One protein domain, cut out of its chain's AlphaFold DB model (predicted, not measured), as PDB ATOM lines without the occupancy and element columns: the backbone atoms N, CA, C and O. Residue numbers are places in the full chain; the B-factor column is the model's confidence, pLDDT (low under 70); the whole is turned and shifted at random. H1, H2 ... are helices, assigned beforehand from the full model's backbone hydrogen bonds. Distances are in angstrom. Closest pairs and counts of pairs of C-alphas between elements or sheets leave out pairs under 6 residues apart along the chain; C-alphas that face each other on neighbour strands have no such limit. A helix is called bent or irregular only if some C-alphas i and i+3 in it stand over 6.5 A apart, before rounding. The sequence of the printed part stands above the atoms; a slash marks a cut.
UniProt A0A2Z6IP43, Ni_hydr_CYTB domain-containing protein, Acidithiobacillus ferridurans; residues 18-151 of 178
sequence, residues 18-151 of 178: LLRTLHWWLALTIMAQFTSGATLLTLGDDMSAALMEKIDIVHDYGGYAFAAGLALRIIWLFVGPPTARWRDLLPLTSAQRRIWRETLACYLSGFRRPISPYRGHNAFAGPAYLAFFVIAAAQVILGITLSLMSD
ATOM      1  N   LEU A  18     156.137-127.589 265.785       91.31
ATOM      2  CA  LEU A  18     156.036-126.457 266.705       91.31
ATOM      3  C   LEU A  18     157.391-126.139 267.338       91.31
ATOM      4  O   LEU A  18     157.790-124.977 267.359       91.31
ATOM      5  N   LEU A  19     158.141-127.151 267.780       90.88
ATOM      6  CA  LEU A  19     159.504-126.967 268.276       90.88
ATOM      7  C   LEU A  19     160.401-126.281 267.239       90.88
ATOM      8  O   LEU A  19     161.185-125.399 267.594       90.88
ATOM      9  N   ARG A  20     160.280-126.657 265.961       92.38
ATOM     10  CA  ARG A  20     161.060-126.047 264.877       92.38
ATOM     11  C   ARG A  20     160.661-124.592 264.638       92.38
ATOM     12  O   ARG A  20     161.542-123.751 264.472       92.38
ATOM     13  N   THR A  21     159.368-124.287 264.671       95.94
ATOM     14  CA  THR A  21     158.875-122.908 264.571       95.94
ATOM     15  C   THR A  21     159.369-122.060 265.738       95.94
ATOM     16  O   THR A  21     159.903-120.977 265.519       95.94
ATOM     17  N   LEU A  22     159.276-122.568 266.971       95.12
ATOM     18  CA  LEU A  22     159.768-121.870 268.163       95.12
ATOM     19  C   LEU A  22     161.277-121.645 268.117       95.12
ATOM     20  O   LEU A  22     161.747-120.593 268.534       95.12
ATOM     21  N   HIS A  23     162.037-122.608 267.595       93.00
ATOM     22  CA  HIS A  23     163.476-122.453 267.421       93.00
ATOM     23  C   HIS A  23     163.811-121.288 266.483       93.00
ATOM     24  O   HIS A  23     164.603-120.427 266.855       93.00
ATOM     25  N   TRP A  24     163.179-121.224 265.307       97.00
ATOM     26  CA  TRP A  24     163.416-120.130 264.362       97.00
ATOM     27  C   TRP A  24     162.889-118.788 264.867       97.00
ATOM     28  O   TRP A  24     163.555-117.775 264.683       97.00
ATOM     29  N   TRP A  25     161.755-118.775 265.569       98.12
ATOM     30  CA  TRP A  25     161.254-117.575 266.239       98.12
ATOM     31  C   TRP A  25     162.275-117.025 267.241       98.12
ATOM     32  O   TRP A  25     162.643-115.854 267.169       98.12
ATOM     33  N   LEU A  26     162.775-117.879 268.141       97.38
ATOM     34  CA  LEU A  26     163.789-117.510 269.132       97.38
ATOM     35  C   LEU A  26     165.100-117.072 268.475       97.38
ATOM     36  O   LEU A  26     165.702-116.105 268.927       97.38
ATOM     37  N   ALA A  27     165.525-117.743 267.401       97.00
ATOM     38  CA  ALA A  27     166.738-117.393 266.665       97.00
ATOM     39  C   ALA A  27     166.636-116.015 265.987       97.00
ATOM     40  O   ALA A  27     167.570-115.223 266.046       97.00
ATOM     41  N   LEU A  28     165.499-115.693 265.373       98.12
ATOM     42  CA  LEU A  28     165.316-114.394 264.721       98.12
ATOM     43  C   LEU A  28     165.187-113.262 265.746       98.12
ATOM     44  O   LEU A  28     165.813-112.213 265.601       98.12
ATOM     45  N   THR A  29     164.420-113.489 266.811       97.94
ATOM     46  CA  THR A  29     164.218-112.486 267.865       97.94
ATOM     47  C   THR A  29     165.490-112.233 268.676       97.94
ATOM     48  O   THR A  29     165.784-111.077 268.970       97.94
ATOM     49  N   ILE A  30     166.315-113.255 268.953       97.25
ATOM     50  CA  ILE A  30     167.614-113.040 269.611       97.25
ATOM     51  C   ILE A  30     168.607-112.291 268.715       97.25
ATOM     52  O   ILE A  30     169.367-111.470 269.216       97.25
ATOM     53  N   MET A  31     168.591-112.516 267.396       97.69
ATOM     54  CA  MET A  31     169.426-111.743 266.466       97.69
ATOM     55  C   MET A  31     169.026-110.263 266.453       97.69
ATOM     56  O   MET A  31     169.897-109.390 266.493       97.69
ATOM     57  N   ALA A  32     167.722-109.977 266.446       96.94
ATOM     58  CA  ALA A  32     167.209-108.613 266.549       96.94
ATOM     59  C   ALA A  32     167.592-107.965 267.890       96.94
ATOM     60  O   ALA A  32     168.045-106.819 267.909       96.94
ATOM     61  N   GLN A  33     167.481-108.709 268.993       97.69
ATOM     62  CA  GLN A  33     167.870-108.249 270.328       97.69
ATOM     63  C   GLN A  33     169.358-107.963 270.458       97.69
ATOM     64  O   GLN A  33     169.742-106.907 270.949       97.69
ATOM     65  N   PHE A  34     170.197-108.871 269.968       97.50
ATOM     66  CA  PHE A  34     171.636-108.669 269.970       97.50
ATOM     67  C   PHE A  34     172.014-107.419 269.174       97.50
ATOM     68  O   PHE A  34     172.777-106.595 269.661       97.50
ATOM     69  N   THR A  35     171.447-107.252 267.977       97.62
ATOM     70  CA  THR A  35     171.767-106.113 267.107       97.62
ATOM     71  C   THR A  35     171.320-104.794 267.732       97.62
ATOM     72  O   THR A  35     172.138-103.899 267.908       97.62
ATOM     73  N   SER A  36     170.046-104.686 268.122       96.56
ATOM     74  CA  SER A  36     169.501-103.464 268.729       96.56
ATOM     75  C   SER A  36     170.177-103.125 270.060       96.56
ATOM     76  O   SER A  36     170.612-101.991 270.246       96.56
ATOM     77  N   GLY A  37     170.352-104.109 270.947       95.88
ATOM     78  CA  GLY A  37     171.007-103.915 272.240       95.88
ATOM     79  C   GLY A  37     172.478-103.529 272.107       95.88
ATOM     80  O   GLY A  37     172.938-102.626 272.801       95.88
ATOM     81  N   ALA A  38     173.218-104.149 271.180       96.81
ATOM     82  CA  ALA A  38     174.604-103.769 270.914       96.81
ATOM     83  C   ALA A  38     174.701-102.346 270.348       96.81
ATOM     84  O   ALA A  38     175.593-101.597 270.743       96.81
ATOM     85  N   THR A  39     173.785-101.952 269.459       95.88
ATOM     86  CA  THR A  39     173.748-100.587 268.926       95.88
ATOM     87  C   THR A  39     173.471 -99.566 270.024       95.88
ATOM     88  O   THR A  39     174.228 -98.607 270.134       95.88
ATOM     89  N   LEU A  40     172.465 -99.795 270.875       93.25
ATOM     90  CA  LEU A  40     172.164 -98.906 272.005       93.25
ATOM     91  C   LEU A  40     173.351 -98.804 272.974       93.25
ATOM     92  O   LEU A  40     173.713 -97.707 273.383       93.25
ATOM     93  N   LEU A  41     174.002 -99.930 273.286       94.12
ATOM     94  CA  LEU A  41     175.135 -99.970 274.211       94.12
ATOM     95  C   LEU A  41     176.388 -99.257 273.680       94.12
ATOM     96  O   LEU A  41     177.153 -98.711 274.467       94.12
ATOM     97  N   THR A  42     176.647 -99.327 272.372       95.25
ATOM     98  CA  THR A  42     177.922 -98.863 271.789       95.25
ATOM     99  C   THR A  42     177.837 -97.504 271.115       95.25
ATOM    100  O   THR A  42     178.831 -96.789 271.110       95.25
ATOM    101  N   LEU A  43     176.685 -97.161 270.536       93.56
ATOM    102  CA  LEU A  43     176.492 -95.947 269.741       93.56
ATOM    103  C   LEU A  43     175.452 -94.998 270.345       93.56
ATOM    104  O   LEU A  43     175.231 -93.934 269.778       93.56
ATOM    105  N   GLY A  44     174.808 -95.358 271.462       88.06
ATOM    106  CA  GLY A  44     173.698 -94.591 272.035       88.06
ATOM    107  C   GLY A  44     174.011 -93.105 272.242       88.06
ATOM    108  O   GLY A  44     173.218 -92.262 271.830       88.06
ATOM    109  N   ASP A  45     175.190 -92.788 272.785       89.00
ATOM    110  CA  ASP A  45     175.605 -91.408 273.084       89.00
ATOM    111  C   ASP A  45     175.904 -90.569 271.824       89.00
ATOM    112  O   ASP A  45     175.763 -89.346 271.843       89.00
ATOM    113  N   ASP A  46     176.278 -91.220 270.719       92.62
ATOM    114  CA  ASP A  46     176.642 -90.573 269.450       92.62
ATOM    115  C   ASP A  46     175.456 -90.476 268.469       92.62
ATOM    116  O   ASP A  46     175.551 -89.863 267.398       92.62
ATOM    117  N   MET A  47     174.323 -91.100 268.798       91.50
ATOM    118  CA  MET A  47     173.140 -91.153 267.944       91.50
ATOM    119  C   MET A  47     172.236 -89.931 268.125       91.50
ATOM    120  O   MET A  47     172.074 -89.374 269.206       91.50
ATOM    121  N   SER A  48     171.550 -89.538 267.047       93.25
ATOM    122  CA  SER A  48     170.468 -88.561 267.171       93.25
ATOM    123  C   SER A  48     169.320 -89.141 268.001       93.25
ATOM    124  O   SER A  48     168.990 -90.323 267.875       93.25
ATOM    125  N   ALA A  49     168.651 -88.295 268.791       88.81
ATOM    126  CA  ALA A  49     167.531 -88.713 269.638       88.81
ATOM    127  C   ALA A  49     166.445 -89.478 268.854       88.81
ATOM    128  O   ALA A  49     165.973 -90.517 269.297       88.81
ATOM    129  N   ALA A  50     166.123 -89.022 267.636       88.38
ATOM    130  CA  ALA A  50     165.131 -89.664 266.774       88.38
ATOM    131  C   ALA A  50     165.555 -91.054 266.263       88.38
ATOM    132  O   ALA A  50     164.700 -91.879 265.943       88.38
ATOM    133  N   LEU A  51     166.858 -91.315 266.113       90.50
ATOM    134  CA  LEU A  51     167.344 -92.644 265.742       90.50
ATOM    135  C   LEU A  51     167.400 -93.559 266.968       90.50
ATOM    136  O   LEU A  51     167.002 -94.716 266.861       90.50
ATOM    137  N   MET A  52     167.846 -93.034 268.112       89.56
ATOM    138  CA  MET A  52     167.856 -93.757 269.383       89.56
ATOM    139  C   MET A  52     166.452 -94.253 269.743       89.56
ATOM    140  O   MET A  52     166.278 -95.450 269.939       89.56
ATOM    141  N   GLU A  53     165.444 -93.376 269.694       88.62
ATOM    142  CA  GLU A  53     164.037 -93.716 269.953       88.62
ATOM    143  C   GLU A  53     163.537 -94.857 269.051       88.62
ATOM    144  O   GLU A  53     162.890 -95.794 269.508       88.62
ATOM    145  N   LYS A  54     163.884 -94.840 267.757       90.75
ATOM    146  CA  LYS A  54     163.482 -95.909 266.828       90.75
ATOM    147  C   LYS A  54     164.106 -97.255 267.179       90.75
ATOM    148  O   LYS A  54     163.433 -98.277 267.057       90.75
ATOM    149  N   ILE A  55     165.386 -97.274 267.549       93.00
ATOM    150  CA  ILE A  55     166.066 -98.519 267.927       93.00
ATOM    151  C   ILE A  55     165.548 -99.016 269.274       93.00
ATOM    152  O   ILE A  55     165.353-100.220 269.415       93.00
ATOM    153  N   ASP A  56     165.268 -98.110 270.207       90.44
ATOM    154  CA  ASP A  56     164.683 -98.426 271.507       90.44
ATOM    155  C   ASP A  56     163.306 -99.090 271.356       90.44
ATOM    156  O   ASP A  56     163.100-100.194 271.847       90.44
ATOM    157  N   ILE A  57     162.420 -98.531 270.521       91.62
ATOM    158  CA  ILE A  57     161.134 -99.160 270.164       91.62
ATOM    159  C   ILE A  57     161.350-100.577 269.604       91.62
ATOM    160  O   ILE A  57     160.687-101.529 270.014       91.62
ATOM    161  N   VAL A  58     162.285-100.757 268.666       93.38
ATOM    162  CA  VAL A  58     162.577-102.087 268.098       93.38
ATOM    163  C   VAL A  58     163.100-103.051 269.167       93.38
ATOM    164  O   VAL A  58     162.744-104.234 269.148       93.38
ATOM    165  N   HIS A  59     163.929-102.565 270.087       95.38
ATOM    166  CA  HIS A  59     164.475-103.345 271.188       95.38
ATOM    167  C   HIS A  59     163.380-103.754 272.179       95.38
ATOM    168  O   HIS A  59     163.274-104.932 272.510       95.38
ATOM    169  N   ASP A  60     162.512-102.839 272.590       93.25
ATOM    170  CA  ASP A  60     161.470-103.106 273.580       93.25
ATOM    171  C   ASP A  60     160.406-104.082 273.034       93.25
ATOM    172  O   ASP A  60     160.223-105.190 273.554       93.25
ATOM    173  N   TYR A  61     159.809-103.781 271.873       95.38
ATOM    174  CA  TYR A  61     158.837-104.682 271.229       95.38
ATOM    175  C   TYR A  61     159.462-106.011 270.781       95.38
ATOM    176  O   TYR A  61     158.833-107.073 270.884       95.38
ATOM    177  N   GLY A  62     160.713-105.984 270.314       96.25
ATOM    178  CA  GLY A  62     161.468-107.195 269.998       96.25
ATOM    179  C   GLY A  62     161.715-108.060 271.238       96.25
ATOM    180  O   GLY A  62     161.668-109.291 271.150       96.25
ATOM    181  N   GLY A  63     161.924-107.430 272.395       97.19
ATOM    182  CA  GLY A  63     162.053-108.082 273.695       97.19
ATOM    183  C   GLY A  63     160.770-108.802 274.100       97.19
ATOM    184  O   GLY A  63     160.822-109.984 274.451       97.19
ATOM    185  N   TYR A  64     159.605-108.162 273.949       96.69
ATOM    186  CA  TYR A  64     158.307-108.806 274.195       96.69
ATOM    187  C   TYR A  64     158.057-110.005 273.265       96.69
ATOM    188  O   TYR A  64     157.590-111.058 273.714       96.69
ATOM    189  N   ALA A  65     158.425-109.897 271.984       97.81
ATOM    190  CA  ALA A  65     158.334-111.012 271.040       97.81
ATOM    191  C   ALA A  65     159.254-112.186 271.434       97.81
ATOM    192  O   ALA A  65     158.831-113.350 271.400       97.81
ATOM    193  N   PHE A  66     160.493-111.901 271.850       98.31
ATOM    194  CA  PHE A  66     161.416-112.912 272.375       98.31
ATOM    195  C   PHE A  66     160.856-113.569 273.647       98.31
ATOM    196  O   PHE A  66     160.825-114.798 273.738       98.31
ATOM    197  N   ALA A  67     160.345-112.771 274.589       98.06
ATOM    198  CA  ALA A  67     159.763-113.234 275.847       98.06
ATOM    199  C   ALA A  67     158.580-114.190 275.625       98.06
ATOM    200  O   ALA A  67     158.529-115.259 276.239       98.06
ATOM    201  N   ALA A  68     157.671-113.864 274.699       97.88
ATOM    202  CA  ALA A  68     156.546-114.729 274.345       97.88
ATOM    203  C   ALA A  68     157.012-116.081 273.769       97.88
ATOM    204  O   ALA A  68     156.541-117.143 274.190       97.88
ATOM    205  N   GLY A  69     157.983-116.055 272.850       97.81
ATOM    206  CA  GLY A  69     158.581-117.268 272.287       97.81
ATOM    207  C   GLY A  69     159.295-118.119 273.340       97.81
ATOM    208  O   GLY A  69     159.163-119.347 273.347       97.81
ATOM    209  N   LEU A  70     160.011-117.472 274.264       97.56
ATOM    210  CA  LEU A  70     160.728-118.126 275.357       97.56
ATOM    211  C   LEU A  70     159.751-118.794 276.328       97.56
ATOM    212  O   LEU A  70     159.938-119.963 276.665       97.56
ATOM    213  N   ALA A  71     158.683-118.096 276.717       97.25
ATOM    214  CA  ALA A  71     157.638-118.632 277.584       97.25
ATOM    215  C   ALA A  71     156.966-119.861 276.956       97.25
ATOM    216  O   ALA A  71     156.880-120.917 277.590       97.25
ATOM    217  N   LEU A  72     156.571-119.771 275.682       96.50
ATOM    218  CA  LEU A  72     155.980-120.900 274.966       96.50
ATOM    219  C   LEU A  72     156.968-122.071 274.850       96.50
ATOM    220  O   LEU A  72     156.587-123.229 275.034       96.50
ATOM    221  N   ARG A  73     158.257-121.792 274.633       94.56
ATOM    222  CA  ARG A  73     159.290-122.832 274.603       94.56
ATOM    223  C   ARG A  73     159.482-123.504 275.960       94.56
ATOM    224  O   ARG A  73     159.634-124.729 275.977       94.56
ATOM    225  N   ILE A  74     159.455-122.742 277.055       93.88
ATOM    226  CA  ILE A  74     159.523-123.259 278.428       93.88
ATOM    227  C   ILE A  74     158.320-124.160 278.702       93.88
ATOM    228  O   ILE A  74     158.511-125.283 279.156       93.88
ATOM    229  N   ILE A  75     157.104-123.741 278.347       94.62
ATOM    230  CA  ILE A  75     155.906-124.589 278.455       94.62
ATOM    231  C   ILE A  75     156.108-125.892 277.665       94.62
ATOM    232  O   ILE A  75     155.876-126.990 278.185       94.62
ATOM    233  N   TRP A  76     156.632-125.797 276.438       94.12
ATOM    234  CA  TRP A  76     156.887-126.956 275.577       94.12
ATOM    235  C   TRP A  76     157.927-127.933 276.150       94.12
ATOM    236  O   TRP A  76     157.869-129.125 275.848       94.12
ATOM    237  N   LEU A  77     158.833-127.485 277.031       90.88
ATOM    238  CA  LEU A  77     159.747-128.380 277.758       90.88
ATOM    239  C   LEU A  77     159.009-129.362 278.681       90.88
ATOM    240  O   LEU A  77     159.567-130.411 279.012       90.88
ATOM    241  N   PHE A  78     157.783-129.052 279.104       91.94
ATOM    242  CA  PHE A  78     157.001-129.904 280.002       91.94
ATOM    243  C   PHE A  78     155.957-130.737 279.258       91.94
ATOM    244  O   PHE A  78     155.829-131.933 279.532       91.94
ATOM    245  N   VAL A  79     155.245-130.132 278.302       92.38
ATOM    246  CA  VAL A  79     154.099-130.775 277.630       92.38
ATOM    247  C   VAL A  79     154.425-131.370 276.257       92.38
ATOM    248  O   VAL A  79     153.675-132.217 275.776       92.38
ATOM    249  N   GLY A  80     155.546-130.979 275.642       87.94
ATOM    250  CA  GLY A  80     155.930-131.398 274.293       87.94
ATOM    251  C   GLY A  80     156.278-132.891 274.157       87.94
ATOM    252  O   GLY A  80     156.265-133.647 275.139       87.94
ATOM    253  N   PRO A  81     156.613-133.352 272.939       87.19
ATOM    254  CA  PRO A  81     157.056-134.725 272.694       87.19
ATOM    255  C   PRO A  81     158.385-135.032 273.407       87.19
ATOM    256  O   PRO A  81     159.097-134.109 273.801       87.19
ATOM    257  N   PRO A  82     158.770-136.314 273.563       83.44
ATOM    258  CA  PRO A  82     159.964-136.705 274.317       83.44
ATOM    259  C   PRO A  82     161.247-135.952 273.935       83.44
ATOM    260  O   PRO A  82     161.994-135.562 274.823       83.44
ATOM    261  N   THR A  83     161.457-135.682 272.644       80.31
ATOM    262  CA  THR A  83     162.622-134.951 272.108       80.31
ATOM    263  C   THR A  83     162.603-133.446 272.389       80.31
ATOM    264  O   THR A  83     163.624-132.776 272.258       80.31
ATOM    265  N   ALA A  84     161.454-132.895 272.784       81.25
ATOM    266  CA  ALA A  84     161.295-131.490 273.140       81.25
ATOM    267  C   ALA A  84     161.304-131.248 274.658       81.25
ATOM    268  O   ALA A  84     161.346-130.083 275.073       81.25
ATOM    269  N   ARG A  85     161.263-132.315 275.474       86.12
ATOM    270  CA  ARG A  85     161.127-132.246 276.935       86.12
ATOM    271  C   ARG A  85     162.438-131.937 277.648       86.12
ATOM    272  O   ARG A  85     163.503-132.395 277.250       86.12
ATOM    273  N   TRP A  86     162.342-131.290 278.809       84.88
ATOM    274  CA  TRP A  86     163.501-131.006 279.668       84.88
ATOM    275  C   TRP A  86     164.277-132.263 280.099       84.88
ATOM    276  O   TRP A  86     165.477-132.201 280.344       84.88
ATOM    277  N   ARG A  87     163.615-133.426 280.172       83.19
ATOM    278  CA  ARG A  87     164.250-134.704 280.549       83.19
ATOM    279  C   ARG A  87     165.226-135.228 279.491       83.19
ATOM    280  O   ARG A  87     166.079-136.049 279.819       83.19
ATOM    281  N   ASP A  88     165.099-134.764 278.250       80.94
ATOM    282  CA  ASP A  88     166.062-135.033 277.178       80.94
ATOM    283  C   ASP A  88     167.299-134.122 277.283       80.94
ATOM    284  O   ASP A  88     168.371-134.468 276.800       80.94
ATOM    285  N   LEU A  89     167.181-132.984 277.984       77.38
ATOM    286  CA  LEU A  89     168.262-132.008 278.156       77.38
ATOM    287  C   LEU A  89     169.266-132.386 279.249       77.38
ATOM    288  O   LEU A  89     170.375-131.869 279.270       77.38
ATOM    289  N   LEU A  90     168.905-133.243 280.200       81.31
ATOM    290  CA  LEU A  90     169.794-133.584 281.311       81.31
ATOM    291  C   LEU A  90     170.086-135.086 281.335       81.31
ATOM    292  O   LEU A  90     169.201-135.889 281.033       81.31
ATOM    293  N   PRO A  91     171.307-135.505 281.726       80.44
ATOM    294  CA  PRO A  91     171.655-136.916 281.849       80.44
ATOM    295  C   PRO A  91     171.042-137.552 283.107       80.44
ATOM    296  O   PRO A  91     171.728-137.912 284.068       80.44
ATOM    297  N   LEU A  92     169.719-137.703 283.100       84.62
ATOM    298  CA  LEU A  92     168.932-138.192 284.236       84.62
ATOM    299  C   LEU A  92     168.955-139.720 284.350       84.62
ATOM    300  O   LEU A  92     168.893-140.266 285.454       84.62
ATOM    301  N   THR A  93     169.091-140.429 283.231       84.81
ATOM    302  CA  THR A  93     169.149-141.898 283.191       84.81
ATOM    303  C   THR A  93     170.586-142.420 283.178       84.81
ATOM    304  O   THR A  93     171.524-141.733 282.768       84.81
ATOM    305  N   SER A  94     170.781-143.671 283.607       84.62
ATOM    306  CA  SER A  94     172.084-144.350 283.537       84.62
ATOM    307  C   SER A  94     172.614-144.435 282.100       84.62
ATOM    308  O   SER A  94     173.810-144.230 281.882       84.62
ATOM    309  N   ALA A  95     171.724-144.655 281.126       84.38
ATOM    310  CA  ALA A  95     172.047-144.661 279.702       84.38
ATOM    311  C   ALA A  95     172.528-143.283 279.214       84.38
ATOM    312  O   ALA A  95     173.607-143.189 278.635       84.38
ATOM    313  N   GLN A  96     171.798-142.203 279.520       84.38
ATOM    314  CA  GLN A  96     172.225-140.846 279.153       84.38
ATOM    315  C   GLN A  96     173.554-140.469 279.818       84.38
ATOM    316  O   GLN A  96     174.419-139.905 279.156       84.38
ATOM    317  N   ARG A  97     173.758-140.826 281.097       85.75
ATOM    318  CA  ARG A  97     175.039-140.606 281.794       85.75
ATOM    319  C   ARG A  97     176.196-141.355 281.141       85.75
ATOM    320  O   ARG A  97     177.315-140.849 281.130       85.75
ATOM    321  N   ARG A  98     175.953-142.565 280.630       87.00
ATOM    322  CA  ARG A  98     176.959-143.341 279.899       87.00
ATOM    323  C   ARG A  98     177.347-142.643 278.596       87.00
ATOM    324  O   ARG A  98     178.531-142.387 278.412       87.00
ATOM    325  N   ILE A  99     176.361-142.278 277.775       85.69
ATOM    326  CA  ILE A  99     176.574-141.543 276.517       85.69
ATOM    327  C   ILE A  99     177.352-140.253 276.797       85.69
ATOM    328  O   ILE A  99     178.353-139.981 276.149       85.69
ATOM    329  N   TRP A 100     176.966-139.515 277.837       85.81
ATOM    330  CA  TRP A 100     177.668-138.318 278.294       85.81
ATOM    331  C   TRP A 100     179.158-138.530 278.566       85.81
ATOM    332  O   TRP A 100     179.992-137.766 278.081       85.81
ATOM    333  N   ARG A 101     179.510-139.570 279.331       87.38
ATOM    334  CA  ARG A 101     180.913-139.891 279.636       87.38
ATOM    335  C   ARG A 101     181.685-140.332 278.396       87.38
ATOM    336  O   ARG A 101     182.850-139.973 278.258       87.38
ATOM    337  N   GLU A 102     181.054-141.096 277.510       87.75
ATOM    338  CA  GLU A 102     181.660-141.536 276.250       87.75
ATOM    339  C   GLU A 102     181.939-140.340 275.328       87.75
ATOM    340  O   GLU A 102     183.054-140.207 274.818       87.75
ATOM    341  N   THR A 103     180.985-139.413 275.197       87.31
ATOM    342  CA  THR A 103     181.174-138.163 274.450       87.31
ATOM    343  C   THR A 103     182.266-137.292 275.079       87.31
ATOM    344  O   THR A 103     183.119-136.778 274.359       87.31
ATOM    345  N   LEU A 104     182.310-137.173 276.413       88.25
ATOM    346  CA  LEU A 104     183.369-136.429 277.105       88.25
ATOM    347  C   LEU A 104     184.752-137.027 276.822       88.25
ATOM    348  O   LEU A 104     185.686-136.306 276.478       88.25
ATOM    349  N   ALA A 105     184.881-138.350 276.931       87.94
ATOM    350  CA  ALA A 105     186.131-139.053 276.659       87.94
ATOM    351  C   ALA A 105     186.568-138.902 275.194       87.94
ATOM    352  O   ALA A 105     187.763-138.807 274.920       87.94
ATOM    353  N   CYS A 106     185.618-138.852 274.254       87.50
ATOM    354  CA  CYS A 106     185.897-138.547 272.854       87.50
ATOM    355  C   CYS A 106     186.494-137.142 272.694       87.50
ATOM    356  O   CYS A 106     187.574-137.014 272.111       87.50
ATOM    357  N   TYR A 107     185.867-136.117 273.277       88.62
ATOM    358  CA  TYR A 107     186.355-134.737 273.199       88.62
ATOM    359  C   TYR A 107     187.733-134.573 273.840       88.62
ATOM    360  O   TYR A 107     188.642-134.048 273.201       88.62
ATOM    361  N   LEU A 108     187.936-135.118 275.043       91.25
ATOM    362  CA  LEU A 108     189.232-135.069 275.730       91.25
ATOM    363  C   LEU A 108     190.334-135.843 274.988       91.25
ATOM    364  O   LEU A 108     191.510-135.518 275.111       91.25
ATOM    365  N   SER A 109     189.971-136.854 274.192       90.38
ATOM    366  CA  SER A 109     190.928-137.610 273.370       90.38
ATOM    367  C   SER A 109     191.329-136.914 272.062       90.38
ATOM    368  O   SER A 109     192.173-137.445 271.330       90.38
ATOM    369  N   GLY A 110     190.716-135.769 271.743       89.31
ATOM    370  CA  GLY A 110     190.848-135.116 270.442       89.31
ATOM    371  C   GLY A 110     190.178-135.918 269.324       89.31
ATOM    372  O   GLY A 110     190.783-136.128 268.278       89.31
ATOM    373  N   PHE A 111     188.960-136.418 269.566       87.88
ATOM    374  CA  PHE A 111     188.147-137.180 268.604       87.88
ATOM    375  C   PHE A 111     188.722-138.537 268.169       87.88
ATOM    376  O   PHE A 111     188.305-139.109 267.167       87.88
ATOM    377  N   ARG A 112     189.645-139.106 268.952       86.94
ATOM    378  CA  ARG A 112     190.238-140.428 268.680       86.94
ATOM    379  C   ARG A 112     189.358-141.604 269.107       86.94
ATOM    380  O   ARG A 112     189.686-142.750 268.814       86.94
ATOM    381  N   ARG A 113     188.266-141.347 269.832       84.69
ATOM    382  CA  ARG A 113     187.289-142.365 270.251       84.69
ATOM    383  C   ARG A 113     185.995-142.238 269.447       84.69
ATOM    384  O   ARG A 113     185.618-141.115 269.113       84.69
ATOM    385  N   PRO A 114     185.285-143.348 269.180       78.12
ATOM    386  CA  PRO A 114     184.001-143.296 268.495       78.12
ATOM    387  C   PRO A 114     182.961-142.542 269.334       78.12
ATOM    388  O   PRO A 114     182.906-142.684 270.557       78.12
ATOM    389  N   ILE A 115     182.131-141.740 268.666       77.38
ATOM    390  CA  ILE A 115     181.004-141.031 269.281       77.38
ATOM    391  C   ILE A 115     179.814-141.986 269.358       77.38
ATOM    392  O   ILE A 115     179.451-142.614 268.363       77.38
ATOM    393  N   SER A 116     179.182-142.080 270.530       77.12
ATOM    394  CA  SER A 116     177.920-142.809 270.654       77.12
ATOM    395  C   SER A 116     176.831-142.085 269.852       77.12
ATOM    396  O   SER A 116     176.654-140.877 270.036       77.12
ATOM    397  N   PRO A 117     176.063-142.789 269.003       72.94
ATOM    398  CA  PRO A 117     174.982-142.175 268.248       72.94
ATOM    399  C   PRO A 117     173.906-141.626 269.194       72.94
ATOM    400  O   PRO A 117     173.494-142.285 270.151       72.94
ATOM    401  N   TYR A 118     173.438-140.415 268.906       73.19
ATOM    402  CA  TYR A 118     172.336-139.743 269.591       73.19
ATOM    403  C   TYR A 118     171.238-139.413 268.575       73.19
ATOM    404  O   TYR A 118     171.522-139.084 267.428       73.19
ATOM    405  N   ARG A 119     169.967-139.537 268.979       69.19
ATOM    406  CA  ARG A 119     168.819-139.346 268.070       69.19
ATOM    407  C   ARG A 119     168.370-137.894 267.926       69.19
ATOM    408  O   ARG A 119     167.769-137.571 266.914       69.19
ATOM    409  N   GLY A 120     168.619-137.055 268.929       71.06
ATOM    410  CA  GLY A 120     168.181-135.658 268.954       71.06
ATOM    411  C   GLY A 120     169.336-134.733 269.294       71.06
ATOM    412  O   GLY A 120     170.019-134.227 268.408       71.06
ATOM    413  N   HIS A 121     169.574-134.539 270.585       73.62
ATOM    414  CA  HIS A 121     170.635-133.667 271.062       73.62
ATOM    415  C   HIS A 121     171.917-134.446 271.352       73.62
ATOM    416  O   HIS A 121     171.891-135.550 271.899       73.62
ATOM    417  N   ASN A 122     173.053-133.837 271.016       79.00
ATOM    418  CA  ASN A 122     174.330-134.238 271.586       79.00
ATOM    419  C   ASN A 122     174.226-134.172 273.119       79.00
ATOM    420  O   ASN A 122     173.588-133.260 273.647       79.00
ATOM    421  N   ALA A 123     174.897-135.088 273.818       76.00
ATOM    422  CA  ALA A 123     175.019-135.101 275.270       76.00
ATOM    423  C   ALA A 123     175.199-133.683 275.843       76.00
ATOM    424  O   ALA A 123     174.371-133.232 276.629       76.00
ATOM    425  N   PHE A 124     176.198-132.937 275.364       78.00
ATOM    426  CA  PHE A 124     176.539-131.603 275.873       78.00
ATOM    427  C   PHE A 124     175.597-130.465 275.467       78.00
ATOM    428  O   PHE A 124     175.651-129.399 276.079       78.00
ATOM    429  N   ALA A 125     174.724-130.659 274.477       79.06
ATOM    430  CA  ALA A 125     173.790-129.610 274.063       79.06
ATOM    431  C   ALA A 125     172.759-129.299 275.162       79.06
ATOM    432  O   ALA A 125     172.297-128.170 275.293       79.06
ATOM    433  N   GLY A 126     172.451-130.287 275.999       81.94
ATOM    434  CA  GLY A 126     171.475-130.165 277.068       81.94
ATOM    435  C   GLY A 126     171.786-129.087 278.124       81.94
ATOM    436  O   GLY A 126     170.990-128.162 278.293       81.94
ATOM    437  N   PRO A 127     172.945-129.129 278.807       82.56
ATOM    438  CA  PRO A 127     173.360-128.092 279.753       82.56
ATOM    439  C   PRO A 127     173.593-126.731 279.109       82.56
ATOM    440  O   PRO A 127     173.295-125.723 279.739       82.56
ATOM    441  N   ALA A 128     174.063-126.689 277.858       87.38
ATOM    442  CA  ALA A 128     174.160-125.436 277.116       87.38
ATOM    443  C   ALA A 128     172.774-124.789 276.944       87.38
ATOM    444  O   ALA A 128     172.622-123.594 277.187       87.38
ATOM    445  N   TYR A 129     171.742-125.577 276.621       87.38
ATOM    446  CA  TYR A 129     170.368-125.079 276.574       87.38
ATOM    447  C   TYR A 129     169.832-124.674 277.943       87.38
ATOM    448  O   TYR A 129     169.154-123.657 278.035       87.38
ATOM    449  N   LEU A 130     170.143-125.415 279.009       88.56
ATOM    450  CA  LEU A 130     169.739-125.015 280.357       88.56
ATOM    451  C   LEU A 130     170.340-123.654 280.740       88.56
ATOM    452  O   LEU A 130     169.608-122.774 281.186       88.56
ATOM    453  N   ALA A 131     171.644-123.469 280.523       91.81
ATOM    454  CA  ALA A 131     172.319-122.197 280.768       91.81
ATOM    455  C   ALA A 131     171.704-121.069 279.927       91.81
ATOM    456  O   ALA A 131     171.400-120.002 280.456       91.81
ATOM    457  N   PHE A 132     171.444-121.336 278.644       92.81
ATOM    458  CA  PHE A 132     170.751-120.405 277.761       92.81
ATOM    459  C   PHE A 132     169.379-119.996 278.311       92.81
ATOM    460  O   PHE A 132     169.115-118.805 278.414       92.81
ATOM    461  N   PHE A 133     168.524-120.946 278.711       93.19
ATOM    462  CA  PHE A 133     167.195-120.635 279.251       93.19
ATOM    463  C   PHE A 133     167.268-119.780 280.518       93.19
ATOM    464  O   PHE A 133     166.464-118.864 280.669       93.19
ATOM    465  N   VAL A 134     168.231-120.051 281.403       95.06
ATOM    466  CA  VAL A 134     168.430-119.267 282.631       95.06
ATOM    467  C   VAL A 134     168.853-117.835 282.306       95.06
ATOM    468  O   VAL A 134     168.239-116.895 282.809       95.06
ATOM    469  N   ILE A 135     169.859-117.657 281.445       97.19
ATOM    470  CA  ILE A 135     170.347-116.327 281.052       97.19
ATOM    471  C   ILE A 135     169.247-115.555 280.315       97.19
ATOM    472  O   ILE A 135     168.972-114.408 280.654       97.19
ATOM    473  N   ALA A 136     168.578-116.197 279.357       97.06
ATOM    474  CA  ALA A 136     167.494-115.594 278.590       97.06
ATOM    475  C   ALA A 136     166.325-115.170 279.491       97.06
ATOM    476  O   ALA A 136     165.808-114.067 279.339       97.06
ATOM    477  N   ALA A 137     165.935-116.005 280.459       97.25
ATOM    478  CA  ALA A 137     164.887-115.659 281.414       97.25
ATOM    479  C   ALA A 137     165.295-114.470 282.296       97.25
ATOM    480  O   ALA A 137     164.499-113.554 282.482       97.25
ATOM    481  N   ALA A 138     166.538-114.449 282.786       98.06
ATOM    482  CA  ALA A 138     167.053-113.328 283.566       98.06
ATOM    483  C   ALA A 138     167.053-112.021 282.756       98.06
ATOM    484  O   ALA A 138     166.595-111.001 283.264       98.06
ATOM    485  N   GLN A 139     167.497-112.056 281.495       96.94
ATOM    486  CA  GLN A 139     167.488-110.881 280.618       96.94
ATOM    487  C   GLN A 139     166.075-110.386 280.307       96.94
ATOM    488  O   GLN A 139     165.842-109.184 280.353       96.94
ATOM    489  N   VAL A 140     165.122-111.287 280.051       97.75
ATOM    490  CA  VAL A 140     163.714-110.914 279.843       97.75
ATOM    491  C   VAL A 140     163.134-110.238 281.084       97.75
ATOM    492  O   VAL A 140     162.491-109.200 280.965       97.75
ATOM    493  N   ILE A 141     163.381-110.790 282.277       97.25
ATOM    494  CA  ILE A 141     162.902-110.198 283.535       97.25
ATOM    495  C   ILE A 141     163.505-108.804 283.736       97.25
ATOM    496  O   ILE A 141     162.775-107.869 284.058       97.25
ATOM    497  N   LEU A 142     164.817-108.654 283.523       96.00
ATOM    498  CA  LEU A 142     165.492-107.360 283.632       96.00
ATOM    499  C   LEU A 142     164.946-106.350 282.618       96.00
ATOM    500  O   LEU A 142     164.617-105.236 283.006       96.00
ATOM    501  N   GLY A 143     164.805-106.747 281.351       94.25
ATOM    502  CA  GLY A 143     164.305-105.887 280.278       94.25
ATOM    503  C   GLY A 143     162.884-105.395 280.541       94.25
ATOM    504  O   GLY A 143     162.645-104.194 280.519       94.25
ATOM    505  N   ILE A 144     161.966-106.298 280.906       94.00
ATOM    506  CA  ILE A 144     160.592-105.922 281.282       94.00
ATOM    507  C   ILE A 144     160.601-104.981 282.491       94.00
ATOM    508  O   ILE A 144     159.864-104.002 282.520       94.00
ATOM    509  N   THR A 145     161.442-105.251 283.493       94.38
ATOM    510  CA  THR A 145     161.543-104.388 284.678       94.38
ATOM    511  C   THR A 145     161.994-102.976 284.302       94.38
ATOM    512  O   THR A 145     161.409-102.010 284.785       94.38
ATOM    513  N   LEU A 146     162.997-102.850 283.428       90.88
ATOM    514  CA  LEU A 146     163.480-101.558 282.939       90.88
ATOM    515  C   LEU A 146     162.411-100.818 282.124       90.88
ATOM    516  O   LEU A 146     162.193 -99.640 282.382       90.88
ATOM    517  N   SER A 147     161.704-101.520 281.234       88.06
ATOM    518  CA  SER A 147     160.601-100.976 280.423       88.06
ATOM    519  C   SER A 147     159.469-100.414 281.302       88.06
ATOM    520  O   SER A 147     159.025 -99.277 281.149       88.06
ATOM    521  N   LEU A 148     159.076-101.140 282.354       87.38
ATOM    522  CA  LEU A 148     158.064-100.666 283.309       87.38
ATOM    523  C   LEU A 148     158.546 -99.485 284.174       87.38
ATOM    524  O   LEU A 148     157.741 -98.666 284.625       87.38
ATOM    525  N   MET A 149     159.852 -99.395 284.440       84.75
ATOM    526  CA  MET A 149     160.446 -98.261 285.155       84.75
ATOM    527  C   MET A 149     160.550 -97.014 284.275       84.75
ATOM    528  O   MET A 149     160.369 -95.913 284.792       84.75
ATOM    529  N   SER A 150     160.814 -97.162 282.973       69.19
ATOM    530  CA  SER A 150     160.815 -96.042 282.026       69.19
ATOM    531  C   SER A 150     159.408 -95.520 281.734       69.19
ATOM    532  O   SER A 150     159.241 -94.310 281.597       69.19
ATOM    533  N   ASP A 151     158.406 -96.406 281.720       59.41
ATOM    534  CA  ASP A 151     156.989 -96.068 281.507       59.41
ATOM    535  C   ASP A 151     156.265 -95.596 282.774       59.41
ATOM    536  O   ASP A 151     155.151 -95.061 282.711       59.41
TER     537      ASP A 151
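This is residues 18 to 151 of the 178 residues of the protein "Ni_hydr_CYTB domain-containing protein" of Acidithiobacillus ferridurans (UniProt A0A2Z6IP43). A long helical hairpin of H1 and H2 is crossed by a third long helix, H5, which packs on a stretch of H2 and stays clear of H1. At the end away from the turn between H1 and H2, the short H4 and the long loop of residues 109 to 124 make a small head that no other helix touches through H4. The printed part has 134 residues with five named helices, in the order H1, H2, H3, H4, H5, and no named strand; the class is all helix. The whole is loose, with a radius of gyration of the C-alphas of 19.1 A, and elongated, spanning 57 by 36 by 23 A.

H2, residues 49 to 79, is the longest helix. It touches H1, residues 18 to 46; the closest C-alphas are those of Thr 29 and Phe 66, 5.3 A apart. The two form a helical hairpin, running opposite ways at a shallow tilt of 28 degrees. With residues 60 to 70 alone, H2 also touches H5, residues 125 to 151, at a steep tilt of 45 degrees and opposite ways; the closest C-alphas are those of Ala 67 and Val 140, 6.1 A apart. H1 and H5 are apart. H3, residues 86 to 89, touches H5 at its residues 125 to 130 alone, where the closest C-alphas, those of Leu 89 and Gly 126, are 3.9 A apart. H2 and H3 are close but not clearly touching, with the C-alphas of Leu 77 and Trp 86 closest at 5.0 A. H4, residues 94 to 108, touches no helix. In H4 and H5 every O i to N i+4 pair is within hydrogen-bond range; in H1 it is 23 of 25, in H2 25 of 27, and H3 is too short for such a pair.

H2 measures 44.9 A from first to last C-alpha, and its C-alpha 49 is at (167.531, -88.713, 269.638). H1 measures 41.5 A and begins with C-alpha 18 at (156.036, -126.457, 266.705). It has a kink of 37 degrees near residue 40 and is irregular, with C-alphas 42 and 45 lying 7.9 A apart. H5 measures 38.2 A and ends with C-alpha 151 at (156.989, -96.068, 281.507). H4 measures 21.0 A, and H3 has four residues.

The two C-alphas farthest apart, those of Ser 48 and Ser 94, are 58.2 A apart. The printed part has no cut. The links H1 to H2 and H3 to H4 are tight, H2 to H3 is short, and H4 to H5 is long, with 16 residues. The mean pLDDT of the printed part is 89.6; residue 119 and residues 150 to 151 are under 70.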